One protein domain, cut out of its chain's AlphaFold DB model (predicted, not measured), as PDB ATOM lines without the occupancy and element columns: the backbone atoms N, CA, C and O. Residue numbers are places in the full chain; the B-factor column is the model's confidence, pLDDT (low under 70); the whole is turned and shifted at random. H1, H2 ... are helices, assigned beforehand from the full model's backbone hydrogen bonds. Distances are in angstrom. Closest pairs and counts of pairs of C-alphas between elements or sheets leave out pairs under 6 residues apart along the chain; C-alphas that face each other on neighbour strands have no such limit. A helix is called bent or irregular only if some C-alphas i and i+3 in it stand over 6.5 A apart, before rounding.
ATOM      1  N   GLU A 689     193.503 149.950 230.898       84.44
ATOM      2  CA  GLU A 689     193.902 151.322 230.588       84.44
ATOM      3  C   GLU A 689     193.376 152.323 231.629       84.44
ATOM      4  O   GLU A 689     192.187 152.382 231.953       84.44
ATOM      5  N   VAL A 690     194.289 153.154 232.133       84.94
ATOM      6  CA  VAL A 690     194.002 154.278 233.032       84.94
ATOM      7  C   VAL A 690     194.106 155.571 232.237       84.94
ATOM      8  O   VAL A 690     195.091 155.757 231.530       84.94
ATOM      9  N   LYS A 691     193.141 156.486 232.363       83.38
ATOM     10  CA  LYS A 691     193.142 157.760 231.625       83.38
ATOM     11  C   LYS A 691     194.344 158.637 232.016       83.38
ATOM     12  O   LYS A 691     194.607 158.850 233.201       83.38
ATOM     13  N   GLY A 692     195.071 159.132 231.014       78.50
ATOM     14  CA  GLY A 692     196.179 160.074 231.194       78.50
ATOM     15  C   GLY A 692     195.719 161.503 231.517       78.50
ATOM     16  O   GLY A 692     194.526 161.799 231.558       78.50
ATOM     17  N   VAL A 693     196.683 162.388 231.759       81.19
ATOM     18  CA  VAL A 693     196.489 163.841 231.900       81.19
ATOM     19  C   VAL A 693     197.132 164.531 230.696       81.19
ATOM     20  O   VAL A 693     198.066 163.987 230.114       81.19
ATOM     21  N   ALA A 694     196.625 165.704 230.310       71.69
ATOM     22  CA  ALA A 694     197.151 166.497 229.199       71.69
ATOM     23  C   ALA A 694     198.683 166.681 229.251       71.69
ATOM     24  O   ALA A 694     199.281 166.696 230.325       71.69
ATOM     25  N   ASN A 695     199.293 166.887 228.079       67.25
ATOM     26  CA  ASN A 695     200.745 167.061 227.918       67.25
ATOM     27  C   ASN A 695     201.344 168.226 228.708       67.25
ATOM     28  O   ASN A 695     202.511 168.156 229.104       67.25
ATOM     29  N   ASP A 696     200.568 169.291 228.888       73.00
ATOM     30  CA  ASP A 696     201.048 170.553 229.431       73.00
ATOM     31  C   ASP A 696     200.515 170.718 230.848       73.00
ATOM     32  O   ASP A 696     199.433 171.254 231.081       73.00
ATOM     33  N   VAL A 697     201.288 170.205 231.803       88.56
ATOM     34  CA  VAL A 697     201.090 170.428 233.236       88.56
ATOM     35  C   VAL A 697     202.085 171.517 233.658       88.56
ATOM     36  O   VAL A 697     203.259 171.203 233.849       88.56
ATOM     37  N   PRO A 698     201.669 172.796 233.791       88.56
ATOM     38  CA  PRO A 698     202.596 173.918 234.010       88.56
ATOM     39  C   PRO A 698     203.410 173.816 235.304       88.56
ATOM     40  O   PRO A 698     204.465 174.425 235.439       88.56
ATOM     41  N   SER A 699     202.908 173.045 236.266       93.56
ATOM     42  CA  SER A 699     203.543 172.778 237.552       93.56
ATOM     43  C   SER A 699     204.666 171.734 237.484       93.56
ATOM     44  O   SER A 699     205.321 171.495 238.499       93.56
ATOM     45  N   MET A 700     204.921 171.117 236.322       95.25
ATOM     46  CA  MET A 700     206.066 170.227 236.091       95.25
ATOM     47  C   MET A 700     207.304 170.990 235.606       95.25
ATOM     48  O   MET A 700     207.208 171.924 234.814       95.25
ATOM     49  N   THR A 701     208.489 170.541 236.022       95.12
ATOM     50  CA  THR A 701     209.747 170.917 235.360       95.12
ATOM     51  C   THR A 701     209.817 170.318 233.947       95.12
ATOM     52  O   THR A 701     209.095 169.376 233.610       95.12
ATOM     53  N   GLU A 702     210.721 170.818 233.102       94.12
ATOM     54  CA  GLU A 702     210.900 170.279 231.744       94.12
ATOM     55  C   GLU A 702     211.302 168.790 231.759       94.12
ATOM     56  O   GLU A 702     210.783 167.990 230.973       94.12
ATOM     57  N   CYS A 703     212.160 168.383 232.704       95.25
ATOM     58  CA  CYS A 703     212.558 166.984 232.856       95.25
ATOM     59  C   CYS A 703     211.438 166.100 233.430       95.25
ATOM     60  O   CYS A 703     211.320 164.947 233.010       95.25
ATOM     61  N   GLU A 704     210.589 166.632 234.321       96.12
ATOM     62  CA  GLU A 704     209.372 165.961 234.802       96.12
ATOM     63  C   GLU A 704     208.367 165.750 233.663       96.12
ATOM     64  O   GLU A 704     207.859 164.642 233.499       96.12
ATOM     65  N   SER A 705     208.128 166.773 232.833       94.81
ATOM     66  CA  SER A 705     207.237 166.673 231.669       94.81
ATOM     67  C   SER A 705     207.726 165.604 230.688       94.81
ATOM     68  O   SER A 705     206.946 164.772 230.223       94.81
ATOM     69  N   SER A 706     209.036 165.561 230.429       94.88
ATOM     70  CA  SER A 706     209.655 164.528 229.592       94.88
ATOM     71  C   SER A 706     209.529 163.125 230.190       94.88
ATOM     72  O   SER A 706     209.160 162.191 229.477       94.88
ATOM     73  N   LEU A 707     209.777 162.971 231.497       96.12
ATOM     74  CA  LEU A 707     209.590 161.707 232.217       96.12
ATOM     75  C   LEU A 707     208.132 161.237 232.121       96.12
ATOM     76  O   LEU A 707     207.885 160.079 231.781       96.12
ATOM     77  N   TYR A 708     207.170 162.130 232.364       95.44
ATOM     78  CA  TYR A 708     205.743 161.823 232.302       95.44
ATOM     79  C   TYR A 708     205.325 161.356 230.902       95.44
ATOM     80  O   TYR A 708     204.782 160.258 230.755       95.44
ATOM     81  N   LYS A 709     205.639 162.145 229.863       93.38
ATOM     82  CA  LYS A 709     205.306 161.845 228.457       93.38
ATOM     83  C   LYS A 709     205.914 160.522 227.996       93.38
ATOM     84  O   LYS A 709     205.231 159.706 227.372       93.38
ATOM     85  N   SER A 710     207.176 160.280 228.344       95.38
ATOM     86  CA  SER A 710     207.903 159.070 227.950       95.38
ATOM     87  C   SER A 710     207.385 157.830 228.679       95.38
ATOM     88  O   SER A 710     207.143 156.802 228.048       95.38
ATOM     89  N   SER A 711     207.127 157.937 229.988       95.50
ATOM     90  CA  SER A 711     206.534 156.850 230.780       95.50
ATOM     91  C   SER A 711     205.144 156.490 230.272       95.50
ATOM     92  O   SER A 711     204.806 155.316 230.136       95.50
ATOM     93  N   ARG A 712     204.341 157.504 229.945       93.06
ATOM     94  CA  ARG A 712     202.995 157.306 229.432       93.06
ATOM     95  C   ARG A 712     202.993 156.655 228.053       93.06
ATOM     96  O   ARG A 712     202.305 155.656 227.871       93.06
ATOM     97  N   SER A 713     203.819 157.151 227.135       92.81
ATOM     98  CA  SER A 713     203.971 156.569 225.795       92.81
ATOM     99  C   SER A 713     204.429 155.110 225.863       92.81
ATOM    100  O   SER A 713     203.935 154.271 225.114       92.81
ATOM    101  N   LEU A 714     205.319 154.779 226.806       94.38
ATOM    102  CA  LEU A 714     205.755 153.404 227.044       94.38
ATOM    103  C   LEU A 714     204.612 152.506 227.543       94.38
ATOM    104  O   LEU A 714     204.431 151.405 227.022       94.38
ATOM    105  N   ILE A 715     203.836 152.963 228.532       93.31
ATOM    106  CA  ILE A 715     202.678 152.223 229.061       93.31
ATOM    107  C   ILE A 715     201.625 152.018 227.966       93.31
ATOM    108  O   ILE A 715     201.139 150.900 227.792       93.31
ATOM    109  N   ASP A 716     201.304 153.065 227.206       90.06
ATOM    110  CA  ASP A 716     200.296 153.019 226.147       90.06
ATOM    111  C   ASP A 716     200.742 152.109 224.988       90.06
ATOM    112  O   ASP A 716     199.948 151.297 224.511       90.06
ATOM    113  N   HIS A 717     202.026 152.136 224.597       91.00
ATOM    114  CA  HIS A 717     202.583 151.195 223.611       91.00
ATOM    115  C   HIS A 717     202.433 149.745 224.075       91.00
ATOM    116  O   HIS A 717     201.935 148.900 223.332       91.00
ATOM    117  N   VAL A 718     202.789 149.448 225.328       91.44
ATOM    118  CA  VAL A 718     202.671 148.095 225.892       91.44
ATOM    119  C   VAL A 718     201.211 147.653 225.987       91.44
ATOM    120  O   VAL A 718     200.875 146.542 225.570       91.44
ATOM    121  N   ASN A 719     200.318 148.519 226.462       90.88
ATOM    122  CA  ASN A 719     198.883 148.244 226.522       90.88
ATOM    123  C   ASN A 719     198.283 148.022 225.126       90.88
ATOM    124  O   ASN A 719     197.455 147.128 224.957       90.88
ATOM    125  N   SER A 720     198.763 148.728 224.095       88.06
ATOM    126  CA  SER A 720     198.332 148.518 222.707       88.06
ATOM    127  C   SER A 720     198.661 147.116 222.167       88.06
ATOM    128  O   SER A 720     198.004 146.644 221.235       88.06
ATOM    129  N   VAL A 721     199.639 146.427 222.762       87.75
ATOM    130  CA  VAL A 721     200.014 145.047 222.422       87.75
ATOM    131  C   VAL A 721     199.310 144.037 223.331       87.75
ATOM    132  O   VAL A 721     198.889 142.981 222.855       87.75
ATOM    133  N   LEU A 722     199.191 144.335 224.629       86.94
ATOM    134  CA  LEU A 722     198.689 143.394 225.636       86.94
ATOM    135  C   LEU A 722     197.163 143.384 225.776       86.94
ATOM    136  O   LEU A 722     196.590 142.322 226.021       86.94
ATOM    137  N   LEU A 723     196.500 144.531 225.622       84.69
ATOM    138  CA  LEU A 723     195.066 144.654 225.866       84.69
ATOM    139  C   LEU A 723     194.245 144.398 224.595       84.69
ATOM    140  O   LEU A 723     194.539 144.967 223.530       84.69
ATOM    141  N   PRO A 724     193.165 143.600 224.690       79.38
ATOM    142  CA  PRO A 724     192.216 143.450 223.597       79.38
ATOM    143  C   PRO A 724     191.459 144.773 223.353       79.38
ATOM    144  O   PRO A 724     191.329 145.579 224.275       79.38
ATOM    145  N   PRO A 725     190.925 145.022 222.140       74.69
ATOM    146  CA  PRO A 725     190.312 146.310 221.781       74.69
ATOM    147  C   PRO A 725     189.178 146.771 222.709       74.69
ATOM    148  O   PRO A 725     188.953 147.964 222.859       74.69
ATOM    149  N   ASN A 726     188.473 145.834 223.341       71.88
ATOM    150  CA  ASN A 726     187.379 146.087 224.280       71.88
ATOM    151  C   ASN A 726     187.838 146.467 225.701       71.88
ATOM    152  O   ASN A 726     187.015 146.929 226.483       71.88
ATOM    153  N   ALA A 727     189.111 146.249 226.045       69.31
ATOM    154  CA  ALA A 727     189.712 146.660 227.319       69.31
ATOM    155  C   ALA A 727     190.446 148.014 227.221       69.31
ATOM    156  O   ALA A 727     191.026 148.468 228.208       69.31
ATOM    157  N   ARG A 728     190.417 148.645 226.038       76.19
ATOM    158  CA  ARG A 728     190.991 149.968 225.775       76.19
ATOM    159  C   ARG A 728     189.966 151.060 226.034       76.19
ATOM    160  O   ARG A 728     188.764 150.854 225.849       76.19
ATOM    161  N   LEU A 729     190.441 152.225 226.448       75.38
ATOM    162  CA  LEU A 729     189.607 153.402 226.614       75.38
ATOM    163  C   LEU A 729     189.105 153.872 225.238       75.38
ATOM    164  O   LEU A 729     189.880 153.930 224.279       75.38
ATOM    165  N   PRO A 730     187.808 154.201 225.106       68.19
ATOM    166  CA  PRO A 730     187.291 154.792 223.882       68.19
ATOM    167  C   PRO A 730     187.928 156.168 223.680       68.19
ATOM    168  O   PRO A 730     187.891 157.006 224.577       68.19
ATOM    169  N   LEU A 737     194.771 164.675 224.117       62.56
ATOM    170  CA  LEU A 737     195.669 163.681 223.546       62.56
ATOM    171  C   LEU A 737     197.101 163.963 223.993       62.56
ATOM    172  O   LEU A 737     197.650 165.041 223.756       62.56
ATOM    173  N   ILE A 738     197.708 162.971 224.638       70.44
ATOM    174  CA  ILE A 738     199.130 162.988 224.961       70.44
ATOM    175  C   ILE A 738     199.893 162.770 223.655       70.44
ATOM    176  O   ILE A 738     199.573 161.851 222.904       70.44
ATOM    177  N   GLU A 739     200.860 163.635 223.352       77.44
ATOM    178  CA  GLU A 739     201.637 163.525 222.120       77.44
ATOM    179  C   GLU A 739     202.548 162.303 222.263       77.44
ATOM    180  O   GLU A 739     203.382 162.274 223.175       77.44
ATOM    181  N   PRO A 740     202.381 161.269 221.420       82.25
ATOM    182  CA  PRO A 740     203.098 160.022 221.609       82.25
ATOM    183  C   PRO A 740     204.585 160.222 221.320       82.25
ATOM    184  O   PRO A 740     204.979 160.666 220.238       82.25
ATOM    185  N   VAL A 741     205.425 159.846 222.281       87.94
ATOM    186  CA  VAL A 741     206.876 159.784 222.100       87.94
ATOM    187  C   VAL A 741     207.209 158.464 221.400       87.94
ATOM    188  O   VAL A 741     206.851 157.404 221.921       87.94
ATOM    189  N   PRO A 742     207.904 158.482 220.244       91.12
ATOM    190  CA  PRO A 742     208.341 157.258 219.583       91.12
ATOM    191  C   PRO A 742     209.177 156.391 220.522       91.12
ATOM    192  O   PRO A 742     210.026 156.913 221.250       91.12
ATOM    193  N   LEU A 743     208.972 155.075 220.470       89.69
ATOM    194  CA  LEU A 743     209.597 154.132 221.395       89.69
ATOM    195  C   LEU A 743     211.129 154.291 221.422       89.69
ATOM    196  O   LEU A 743     211.712 154.437 222.493       89.69
ATOM    197  N   GLU A 744     211.771 154.390 220.251       89.69
ATOM    198  CA  GLU A 744     213.222 154.614 220.104       89.69
ATOM    199  C   GLU A 744     213.754 155.930 220.707       89.69
ATOM    200  O   GLU A 744     214.964 156.124 220.799       89.69
ATOM    201  N   ARG A 745     212.869 156.859 221.087       92.56
ATOM    202  CA  ARG A 745     213.215 158.181 221.623       92.56
ATOM    203  C   ARG A 745     212.841 158.366 223.091       92.56
ATOM    204  O   ARG A 745     213.113 159.442 223.619       92.56
ATOM    205  N   ILE A 746     212.303 157.341 223.759       94.06
ATOM    206  CA  ILE A 746     211.819 157.406 225.152       94.06
ATOM    207  C   ILE A 746     212.828 158.050 226.109       94.06
ATOM    208  O   ILE A 746     212.451 158.879 226.925       94.06
ATOM    209  N   PHE A 747     214.117 157.718 226.008       95.88
ATOM    210  CA  PHE A 747     215.124 158.251 226.934       95.88
ATOM    211  C   PHE A 747     215.812 159.535 226.448       95.88
ATOM    212  O   PHE A 747     216.510 160.190 227.222       95.88
ATOM    213  N   VAL A 748     215.658 159.908 225.172       95.25
ATOM    214  CA  VAL A 748     216.530 160.892 224.504       95.25
ATOM    215  C   VAL A 748     216.450 162.271 225.158       95.25
ATOM    216  O   VAL A 748     217.487 162.872 225.439       95.25
ATOM    217  N   ALA A 749     215.242 162.762 225.432       95.31
ATOM    218  CA  ALA A 749     215.050 164.075 226.040       95.31
ATOM    219  C   ALA A 749     215.557 164.117 227.496       95.31
ATOM    220  O   ALA A 749     216.287 165.038 227.858       95.31
ATOM    221  N   ASN A 750     215.276 163.087 228.305       96.38
ATOM    222  CA  ASN A 750     215.769 162.988 229.685       96.38
ATOM    223  C   ASN A 750     217.305 162.933 229.771       96.38
ATOM    224  O   ASN A 750     217.883 163.578 230.647       96.38
ATOM    225  N   PHE A 751     217.979 162.252 228.836       97.44
ATOM    226  CA  PHE A 751     219.438 162.334 228.710       97.44
ATOM    227  C   PHE A 751     219.913 163.750 228.362       97.44
ATOM    228  O   PHE A 751     220.891 164.222 228.940       97.44
ATOM    229  N   GLY A 752     219.209 164.439 227.460       96.50
ATOM    230  CA  GLY A 752     219.487 165.832 227.111       96.50
ATOM    231  C   GLY A 752     219.467 166.757 228.329       96.50
ATOM    232  O   GLY A 752     220.409 167.523 228.520       96.50
ATOM    233  N   PHE A 753     218.462 166.629 229.201       96.38
ATOM    234  CA  PHE A 753     218.381 167.417 230.437       96.38
ATOM    235  C   PHE A 753     219.510 167.108 231.429       96.38
ATOM    236  O   PHE A 753     220.003 168.024 232.078       96.38
ATOM    237  N   CYS A 754     219.961 165.853 231.524       96.19
ATOM    238  CA  CYS A 754     221.090 165.486 232.391       96.19
ATOM    239  C   CYS A 754     222.426 166.088 231.926       96.19
ATOM    240  O   CYS A 754     223.324 166.279 232.738       96.19
ATOM    241  N   LEU A 755     222.573 166.349 230.624       95.81
ATOM    242  CA  LEU A 755     223.790 166.901 230.016       95.81
ATOM    243  C   LEU A 755     223.713 168.419 229.792       95.81
ATOM    244  O   LEU A 755     224.694 169.032 229.371       95.81
ATOM    245  N   ALA A 756     222.553 169.027 230.038       93.25
ATOM    246  CA  ALA A 756     222.356 170.461 229.915       93.25
ATOM    247  C   ALA A 756     223.029 171.212 231.070       93.25
ATOM    248  O   ALA A 756     223.153 170.713 232.190       93.25
ATOM    249  N   ARG A 757     223.421 172.465 230.815       83.62
ATOM    250  CA  ARG A 757     223.883 173.358 231.879       83.62
ATOM    251  C   ARG A 757     222.703 173.706 232.784       83.62
ATOM    252  O   ARG A 757     221.737 174.312 232.325       83.62
ATOM    253  N   THR A 758     222.794 173.351 234.061       82.00
ATOM    254  CA  THR A 758     221.736 173.610 235.042       82.00
ATOM    255  C   THR A 758     221.983 174.892 235.835       82.00
ATOM    256  O   THR A 758     223.087 175.431 235.872       82.00
ATOM    257  N   THR A 759     220.925 175.397 236.467       81.06
ATOM    258  CA  THR A 759     220.941 176.621 237.288       81.06
ATOM    259  C   THR A 759     221.410 176.385 238.725       81.06
ATOM    260  O   THR A 759     221.761 177.338 239.415       81.06
ATOM    261  N   SER A 760     221.384 175.134 239.192       89.69
ATOM    262  CA  SER A 760     221.919 174.714 240.490       89.69
ATOM    263  C   SER A 760     222.258 173.223 240.487       89.69
ATOM    264  O   SER A 760     221.833 172.473 239.594       89.69
ATOM    265  N   ARG A 761     222.975 172.772 241.526       91.94
ATOM    266  CA  ARG A 761     223.253 171.344 241.740       91.94
ATOM    267  C   ARG A 761     221.977 170.525 241.953       91.94
ATOM    268  O   ARG A 761     221.899 169.400 241.466       91.94
ATOM    269  N   TRP A 762     220.960 171.100 242.598       95.19
ATOM    270  CA  TRP A 762     219.646 170.466 242.726       95.19
ATOM    271  C   TRP A 762     219.008 170.144 241.371       95.19
ATOM    272  O   TRP A 762     218.583 169.014 241.160       95.19
ATOM    273  N   HIS A 763     218.994 171.091 240.424       94.44
ATOM    274  CA  HIS A 763     218.386 170.874 239.102       94.44
ATOM    275  C   HIS A 763     219.059 169.726 238.341       94.44
ATOM    276  O   HIS A 763     218.383 168.944 237.676       94.44
ATOM    277  N   PHE A 764     220.381 169.588 238.481       95.56
ATOM    278  CA  PHE A 764     221.123 168.461 237.921       95.56
ATOM    279  C   PHE A 764     220.698 167.131 238.558       95.56
ATOM    280  O   PHE A 764     220.325 166.197 237.848       95.56
ATOM    281  N   LEU A 765     220.692 167.056 239.894       96.81
ATOM    282  CA  LEU A 765     220.272 165.850 240.615       96.81
ATOM    283  C   LEU A 765     218.807 165.489 240.331       96.81
ATOM    284  O   LEU A 765     218.483 164.309 240.220       96.81
ATOM    285  N   HIS A 766     217.934 166.479 240.159       97.12
ATOM    286  CA  HIS A 766     216.531 166.278 239.808       97.12
ATOM    287  C   HIS A 766     216.362 165.740 238.378       97.12
ATOM    288  O   HIS A 766     215.585 164.807 238.173       97.12
ATOM    289  N   ALA A 767     217.126 166.244 237.399       97.62
ATOM    290  CA  ALA A 767     217.136 165.702 236.037       97.62
ATOM    291  C   ALA A 767     217.633 164.246 236.005       97.62
ATOM    292  O   ALA A 767     217.006 163.390 235.374       97.62
ATOM    293  N   VAL A 768     218.702 163.953 236.755       97.62
ATOM    294  CA  VAL A 768     219.213 162.589 236.965       97.62
ATOM    295  C   VAL A 768     218.159 161.699 237.625       97.62
ATOM    296  O   VAL A 768     217.956 160.569 237.187       97.62
ATOM    297  N   GLY A 769     217.449 162.210 238.631       97.25
ATOM    298  CA  GLY A 769     216.348 161.504 239.281       97.25
ATOM    299  C   GLY A 769     215.209 161.179 238.329       97.25
ATOM    300  O   GLY A 769     214.733 160.048 238.320       97.25
ATOM    301  N   CYS A 770     214.833 162.121 237.461       97.88
ATOM    302  CA  CYS A 770     213.812 161.886 236.443       97.88
ATOM    303  C   CYS A 770     214.236 160.796 235.444       97.88
ATOM    304  O   CYS A 770     213.424 159.960 235.057       97.88
ATOM    305  N   LEU A 771     215.510 160.781 235.030       98.00
ATOM    306  CA  LEU A 771     216.053 159.726 234.169       98.00
ATOM    307  C   LEU A 771     216.055 158.361 234.875       98.00
ATOM    308  O   LEU A 771     215.646 157.364 234.279       98.00
ATOM    309  N   ALA A 772     216.488 158.321 236.136       97.50
ATOM    310  CA  ALA A 772     216.499 157.101 236.934       97.50
ATOM    311  C   ALA A 772     215.076 156.558 237.128       97.50
ATOM    312  O   ALA A 772     214.833 155.376 236.904       97.50
ATOM    313  N   GLU A 773     214.112 157.415 237.461       97.06
ATOM    314  CA  GLU A 773     212.710 157.023 237.611       97.06
ATOM    315  C   GLU A 773     212.141 156.456 236.303       97.06
ATOM    316  O   GLU A 773     211.536 155.384 236.321       97.06
ATOM    317  N   LEU A 774     212.413 157.095 235.156       97.69
ATOM    318  CA  LEU A 774     211.991 156.590 233.844       97.69
ATOM    319  C   LEU A 774     212.553 155.189 233.574       97.69
ATOM    320  O   LEU A 774     211.840 154.309 233.088       97.69
ATOM    321  N   TYR A 775     213.829 154.969 233.898       97.12
ATOM    322  CA  TYR A 775     214.474 153.674 233.719       97.12
ATOM    323  C   TYR A 775     213.885 152.598 234.643       97.12
ATOM    324  O   TYR A 775     213.615 151.487 234.191       97.12
ATOM    325  N   HIS A 776     213.588 152.922 235.904       95.62
ATOM    326  CA  HIS A 776     212.957 151.986 236.846       95.62
ATOM    327  C   HIS A 776     211.503 151.663 236.467       95.62
ATOM    328  O   HIS A 776     211.082 150.504 236.552       95.62
ATOM    329  N   ILE A 777     210.751 152.638 235.946       96.00
ATOM    330  CA  ILE A 777     209.440 152.408 235.319       96.00
ATOM    331  C   ILE A 777     209.584 151.437 234.140       96.00
ATOM    332  O   ILE A 777     208.858 150.441 234.063       96.00
ATOM    333  N   PHE A 778     210.558 151.677 233.256       96.69
ATOM    334  CA  PHE A 778     210.862 150.790 232.133       96.69
ATOM    335  C   PHE A 778     211.204 149.365 232.591       96.69
ATOM    336  O   PHE A 778     210.648 148.406 232.053       96.69
ATOM    337  N   LEU A 779     212.052 149.199 233.612       94.50
ATOM    338  CA  LEU A 779     212.409 147.887 234.155       94.50
ATOM    339  C   LEU A 779     211.185 147.149 234.701       94.50
ATOM    340  O   LEU A 779     211.017 145.958 234.434       94.50
ATOM    341  N   ARG A 780     210.296 147.842 235.419       92.81
ATOM    342  CA  ARG A 780     209.062 147.251 235.954       92.81
ATOM    343  C   ARG A 780     208.121 146.786 234.841       92.81
ATOM    344  O   ARG A 780     207.551 145.697 234.924       92.81
ATOM    345  N   ILE A 781     208.000 147.570 233.774       94.56
ATOM    346  CA  ILE A 781     207.239 147.202 232.574       94.56
ATOM    347  C   ILE A 781     207.878 145.996 231.874       94.56
ATOM    348  O   ILE A 781     207.187 145.028 231.551       94.56
ATOM    349  N   GLN A 782     209.201 146.000 231.698       93.44
ATOM    350  CA  GLN A 782     209.939 144.885 231.106       93.44
ATOM    351  C   GLN A 782     209.747 143.594 231.915       93.44
ATOM    352  O   GLN A 782     209.496 142.534 231.337       93.44
ATOM    353  N   GLN A 783     209.794 143.677 233.248       91.19
ATOM    354  CA  GLN A 783     209.518 142.556 234.147       91.19
ATOM    355  C   GLN A 783     208.095 142.019 233.952       91.19
ATOM    356  O   GLN A 783     207.937 140.816 233.734       91.19
ATOM    357  N   LYS A 784     207.077 142.891 233.929       89.69
ATOM    358  CA  LYS A 784     205.682 142.502 233.658       89.69
ATOM    359  C   LYS A 784     205.528 141.776 232.320       89.69
ATOM    360  O   LYS A 784     204.974 140.681 232.284       89.69
ATOM    361  N   VAL A 785     206.080 142.326 231.236       89.25
ATOM    362  CA  VAL A 785     206.036 141.710 229.893       89.25
ATOM    363  C   VAL A 785     206.768 140.360 229.871       89.25
ATOM    364  O   VAL A 785     206.329 139.404 229.220       89.25
ATOM    365  N   SER A 786     207.880 140.242 230.601       86.75
ATOM    366  CA  SER A 786     208.647 138.997 230.688       86.75
ATOM    367  C   SER A 786     207.903 137.884 231.437       86.75
ATOM    368  O   SER A 786     208.008 136.725 231.028       86.75
ATOM    369  N   ALA A 787     207.111 138.245 232.455       86.19
ATOM    370  CA  ALA A 787     206.376 137.335 233.332       86.19
ATOM    371  C   ALA A 787     205.107 136.731 232.700       86.19
ATOM    372  O   ALA A 787     204.533 135.798 233.262       86.19
ATOM    373  N   ILE A 788     204.676 137.216 231.529       82.88
ATOM    374  CA  ILE A 788     203.488 136.700 230.834       82.88
ATOM    375  C   ILE A 788     203.697 135.216 230.471       82.88
ATOM    376  O   ILE A 788     204.630 134.891 229.719       82.88
ATOM    377  N   THR A 797     203.253 134.592 221.447       64.50
ATOM    378  CA  THR A 797     202.599 135.173 220.265       64.50
ATOM    379  C   THR A 797     203.557 136.160 219.588       64.50
ATOM    380  O   THR A 797     204.314 136.846 220.277       64.50
ATOM    381  N   SER A 798     203.530 136.234 218.249       76.19
ATOM    382  CA  SER A 798     204.438 137.100 217.471       76.19
ATOM    383  C   SER A 798     204.519 138.547 217.995       76.19
ATOM    384  O   SER A 798     205.633 139.054 218.097       76.19
ATOM    385  N   PRO A 799     203.408 139.204 218.397       82.19
ATOM    386  CA  PRO A 799     203.459 140.575 218.915       82.19
ATOM    387  C   PRO A 799     204.206 140.706 220.249       82.19
ATOM    388  O   PRO A 799     204.939 141.668 220.452       82.19
ATOM    389  N   ILE A 800     204.080 139.724 221.152       83.81
ATOM    390  CA  ILE A 800     204.754 139.752 222.461       83.81
ATOM    391  C   ILE A 800     206.258 139.496 222.301       83.81
ATOM    392  O   ILE A 800     207.061 140.082 223.027       83.81
ATOM    393  N   SER A 801     206.664 138.631 221.362       84.56
ATOM    394  CA  SER A 801     208.091 138.453 221.053       84.56
ATOM    395  C   SER A 801     208.709 139.718 220.462       84.56
ATOM    396  O   SER A 801     209.777 140.111 220.921       84.56
ATOM    397  N   THR A 802     208.020 140.391 219.533       88.94
ATOM    398  CA  THR A 802     208.483 141.664 218.958       88.94
ATOM    399  C   THR A 802     208.601 142.745 220.030       88.94
ATOM    400  O   THR A 802     209.663 143.343 220.161       88.94
ATOM    401  N   LEU A 803     207.583 142.909 220.884       90.06
ATOM    402  CA  LEU A 803     207.640 143.851 222.007       90.06
ATOM    403  C   LEU A 803     208.828 143.562 222.938       90.06
ATOM    404  O   LEU A 803     209.522 144.468 223.385       90.06
ATOM    405  N   SER A 804     209.100 142.287 223.227       90.31
ATOM    406  CA  SER A 804     210.247 141.914 224.055       90.31
ATOM    407  C   SER A 804     211.590 142.259 223.397       90.31
ATOM    408  O   SER A 804     212.532 142.598 224.112       90.31
ATOM    409  N   GLU A 805     211.706 142.147 222.072       90.94
ATOM    410  CA  GLU A 805     212.905 142.541 221.319       90.94
ATOM    411  C   GLU A 805     213.082 144.062 221.298       90.94
ATOM    412  O   GLU A 805     214.186 144.541 221.558       90.94
ATOM    413  N   GLU A 806     211.998 144.813 221.088       92.94
ATOM    414  CA  GLU A 806     211.972 146.278 221.155       92.94
ATOM    415  C   GLU A 806     212.446 146.785 222.524       92.94
ATOM    416  O   GLU A 806     213.380 147.582 222.601       92.94
ATOM    417  N   LEU A 807     211.885 146.260 223.622       94.00
ATOM    418  CA  LEU A 807     212.298 146.638 224.980       94.00
ATOM    419  C   LEU A 807     213.775 146.295 225.249       94.00
ATOM    420  O   LEU A 807     214.489 147.063 225.889       94.00
ATOM    421  N   ASN A 808     214.273 145.168 224.732       94.00
ATOM    422  CA  ASN A 808     215.692 144.821 224.850       94.00
ATOM    423  C   ASN A 808     216.598 145.768 224.047       94.00
ATOM    424  O   ASN A 808     217.710 146.057 224.491       94.00
ATOM    425  N   ALA A 809     216.149 146.247 222.885       93.62
ATOM    426  CA  ALA A 809     216.876 147.244 222.106       93.62
ATOM    427  C   ALA A 809     216.943 148.591 222.844       93.62
ATOM    428  O   ALA A 809     218.024 149.170 222.928       93.62
ATOM    429  N   LEU A 810     215.839 149.030 223.462       94.62
ATOM    430  CA  LEU A 810     215.813 150.240 224.295       94.62
ATOM    431  C   LEU A 810     216.775 150.159 225.473       94.62
ATOM    432  O   LEU A 810     217.480 151.122 225.750       94.62
ATOM    433  N   LYS A 811     216.846 149.003 226.142       94.94
ATOM    434  CA  LYS A 811     217.802 148.798 227.235       94.94
ATOM    435  C   LYS A 811     219.247 148.994 226.770       94.94
ATOM    436  O   LYS A 811     220.015 149.677 227.432       94.94
ATOM    437  N   ARG A 812     219.603 148.445 225.602       93.69
ATOM    438  CA  ARG A 812     220.946 148.625 225.023       93.69
ATOM    439  C   ARG A 812     221.225 150.086 224.665       93.69
ATOM    440  O   ARG A 812     222.336 150.552 224.883       93.69
ATOM    441  N   ASP A 813     220.242 150.797 224.111       92.19
ATOM    442  CA  ASP A 813     220.369 152.229 223.804       92.19
ATOM    443  C   ASP A 813     220.552 153.065 225.085       92.19
ATOM    444  O   ASP A 813     221.440 153.917 225.126       92.19
ATOM    445  N   TYR A 814     219.809 152.757 226.155       95.31
ATOM    446  CA  TYR A 814     220.001 153.359 227.477       95.31
ATOM    447  C   TYR A 814     221.432 153.146 227.992       95.31
ATOM    448  O   TYR A 814     222.106 154.120 228.331       95.31
ATOM    449  N   ASP A 815     221.928 151.903 227.970       93.69
ATOM    450  CA  ASP A 815     223.278 151.564 228.440       93.69
ATOM    451  C   ASP A 815     224.367 152.355 227.685       93.69
ATOM    452  O   ASP A 815     225.340 152.817 228.283       93.69
ATOM    453  N   ILE A 816     224.193 152.565 226.373       92.81
ATOM    454  CA  ILE A 816     225.121 153.347 225.539       92.81
ATOM    455  C   ILE A 816     225.058 154.840 225.892       92.81
ATOM    456  O   ILE A 816     226.096 155.494 226.035       92.81
ATOM    457  N   ARG A 817     223.850 155.397 226.030       94.69
ATOM    458  CA  ARG A 817     223.628 156.827 226.303       94.69
ATOM    459  C   ARG A 817     223.955 157.241 227.731       94.69
ATOM    460  O   ARG A 817     224.123 158.431 227.985       94.69
ATOM    461  N   LEU A 818     224.080 156.285 228.646       96.00
ATOM    462  CA  LEU A 818     224.396 156.547 230.042       96.00
ATOM    463  C   LEU A 818     225.847 157.012 230.252       96.00
ATOM    464  O   LEU A 818     226.115 157.804 231.157       96.00
ATOM    465  N   ALA A 819     226.785 156.586 229.402       95.38
ATOM    466  CA  ALA A 819     228.214 156.847 229.600       95.38
ATOM    467  C   ALA A 819     228.587 158.348 229.730       95.38
ATOM    468  O   ALA A 819     229.321 158.679 230.666       95.38
ATOM    469  N   PRO A 820     228.081 159.279 228.889       96.06
ATOM    470  CA  PRO A 820     228.316 160.715 229.059       96.06
ATOM    471  C   PRO A 820     227.808 161.282 230.390       96.06
ATOM    472  O   PRO A 820     228.503 162.086 231.005       96.06
ATOM    473  N   VAL A 821     226.634 160.844 230.864       95.62
ATOM    474  CA  VAL A 821     226.074 161.304 232.148       95.62
ATOM    475  C   VAL A 821     226.963 160.850 233.299       95.62
ATOM    476  O   VAL A 821     227.319 161.642 234.164       95.62
ATOM    477  N   ILE A 822     227.397 159.589 233.277       96.31
ATOM    478  CA  ILE A 822     228.294 159.036 234.298       96.31
ATOM    479  C   ILE A 822     229.646 159.753 234.300       96.31
ATOM    480  O   ILE A 822     230.218 159.963 235.369       96.31
ATOM    481  N   LYS A 823     230.162 160.118 233.121       95.31
ATOM    482  CA  LYS A 823     231.394 160.901 233.001       95.31
ATOM    483  C   LYS A 823     231.237 162.263 233.681       95.31
ATOM    484  O   LYS A 823     232.025 162.555 234.574       95.31
ATOM    485  N   LEU A 824     230.186 163.011 233.334       94.62
ATOM    486  CA  LEU A 824     229.876 164.305 233.947       94.62
ATOM    487  C   LEU A 824     229.731 164.189 235.472       94.62
ATOM    488  O   LEU A 824     230.285 164.989 236.210       94.62
ATOM    489  N   MET A 825     229.049 163.154 235.971       94.31
ATOM    490  CA  MET A 825     228.927 162.930 237.415       94.31
ATOM    491  C   MET A 825     230.275 162.723 238.111       94.31
ATOM    492  O   MET A 825     230.432 163.176 239.238       94.31
ATOM    493  N   ASN A 826     231.235 162.035 237.481       93.44
ATOM    494  CA  ASN A 826     232.563 161.854 238.075       93.44
ATOM    495  C   ASN A 826     233.356 163.170 238.069       93.44
ATOM    496  O   ASN A 826     233.993 163.472 239.069       93.44
ATOM    497  N   GLU A 827     233.268 163.960 236.993       91.88
ATOM    498  CA  GLU A 827     233.878 165.301 236.919       91.88
ATOM    499  C   GLU A 827     233.328 166.202 238.038       91.88
ATOM    500  O   GLU A 827     234.083 166.782 238.812       91.88
ATOM    501  N   LEU A 828     232.006 166.200 238.230       90.50
ATOM    502  CA  LEU A 828     231.343 166.956 239.293       90.50
ATOM    503  C   LEU A 828     231.722 166.512 240.715       90.50
ATOM    504  O   LEU A 828     231.561 167.306 241.637       90.50
ATOM    505  N   VAL A 829     232.170 165.265 240.919       88.00
ATOM    506  CA  VAL A 829     232.692 164.783 242.215       88.00
ATOM    507  C   VAL A 829     234.082 165.362 242.493       88.00
ATOM    508  O   VAL A 829     234.408 165.619 243.653       88.00
ATOM    509  N   GLU A 830     234.889 165.562 241.451       85.12
ATOM    510  CA  GLU A 830     236.230 166.150 241.550       85.12
ATOM    511  C   GLU A 830     236.158 167.664 241.822       85.12
ATOM    512  O   GLU A 830     236.903 168.163 242.662       85.12
ATOM    513  N   GLU A 831     235.196 168.370 241.212       83.44
ATOM    514  CA  GLU A 831     234.947 169.815 241.409       83.44
ATOM    515  C   GLU A 831     234.497 170.198 242.835       83.44
ATOM    516  O   GLU A 831     234.547 171.366 243.217       83.44
ATOM    517  N   GLU A 832     234.059 169.245 243.668       79.75
ATOM    518  CA  GLU A 832     233.617 169.536 245.045       79.75
ATOM    519  C   GLU A 832     234.727 170.152 245.922       79.75
ATOM    520  O   GLU A 832     234.441 170.784 246.943       79.75
TER     521      GLU A 832
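What this domain is: This is residues 689 to 730, 737 to 788 and 797 to 832 of the 873 residues of an uncharacterized protein of Tremella mesenterica (UniProt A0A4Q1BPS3). This is an elongated bundle of three long helical pieces, H1, H3 and the first arm H4a of the bent helix H4, with H1 and H3 side by side and H4a running the opposite way. The short H2 packs on residues 703 to 707 of H1 and residues 764 to 771 of H3, and the second arm, H4b, packs on H2 with its residues 820 to 824. The 130 printed residues hold four named helices, H1, H2, H3, H4 in chain order, and no named strand; the class is all helix. The whole is compact, with a radius of gyration of the C-alphas of 16.2 A, and spans 55 by 32 by 20 A.

How they stand to each other: Start at H4, residues 798 to 832, assigned as one helix by its hydrogen bonds but bent: C-alphas 817 and 820 are 6.7 A apart between arms H4a, 798 to 817, and H4b, 820 to 832. H4a touches H3, residues 761 to 787, opposite ways at a shallow tilt of 26 degrees; their closest C-alphas, Gln 782 and Leu 807, are 6.8 A apart. H1, residues 702 to 722, touches H3 the same way at 6 degrees, closest at C-alphas Cys 703 and Ala 767, 5.7 A. H2, residues 748 to 755, forms a hairpin with H3, and its Leu 755 comes closest to Val 821 of H4b, C-alphas 6.4 A apart. Every O i to N i+4 pair is within hydrogen-bond range in H1, H2, H3 and H4a, and 8 of 9 in H4b.

Where its parts are: Find C-alpha 702 at (210.900, 170.279, 231.744); from there H1 runs 30.2 A. H3 covers 38.9 A, H4a 28.9 A, and H4b ends at C-alpha 832, (233.617, 169.536, 245.045).

The domain as a whole: The farthest C-alphas, Asn 726 and Glu 831, are 55.8 A apart. Residues 731 to 736 and 789 to 796 are not printed, with gaps of 12.2 A and 10.7 A between C-alphas. Residues 695, 727, 730, 737 and 797 have pLDDT under 70.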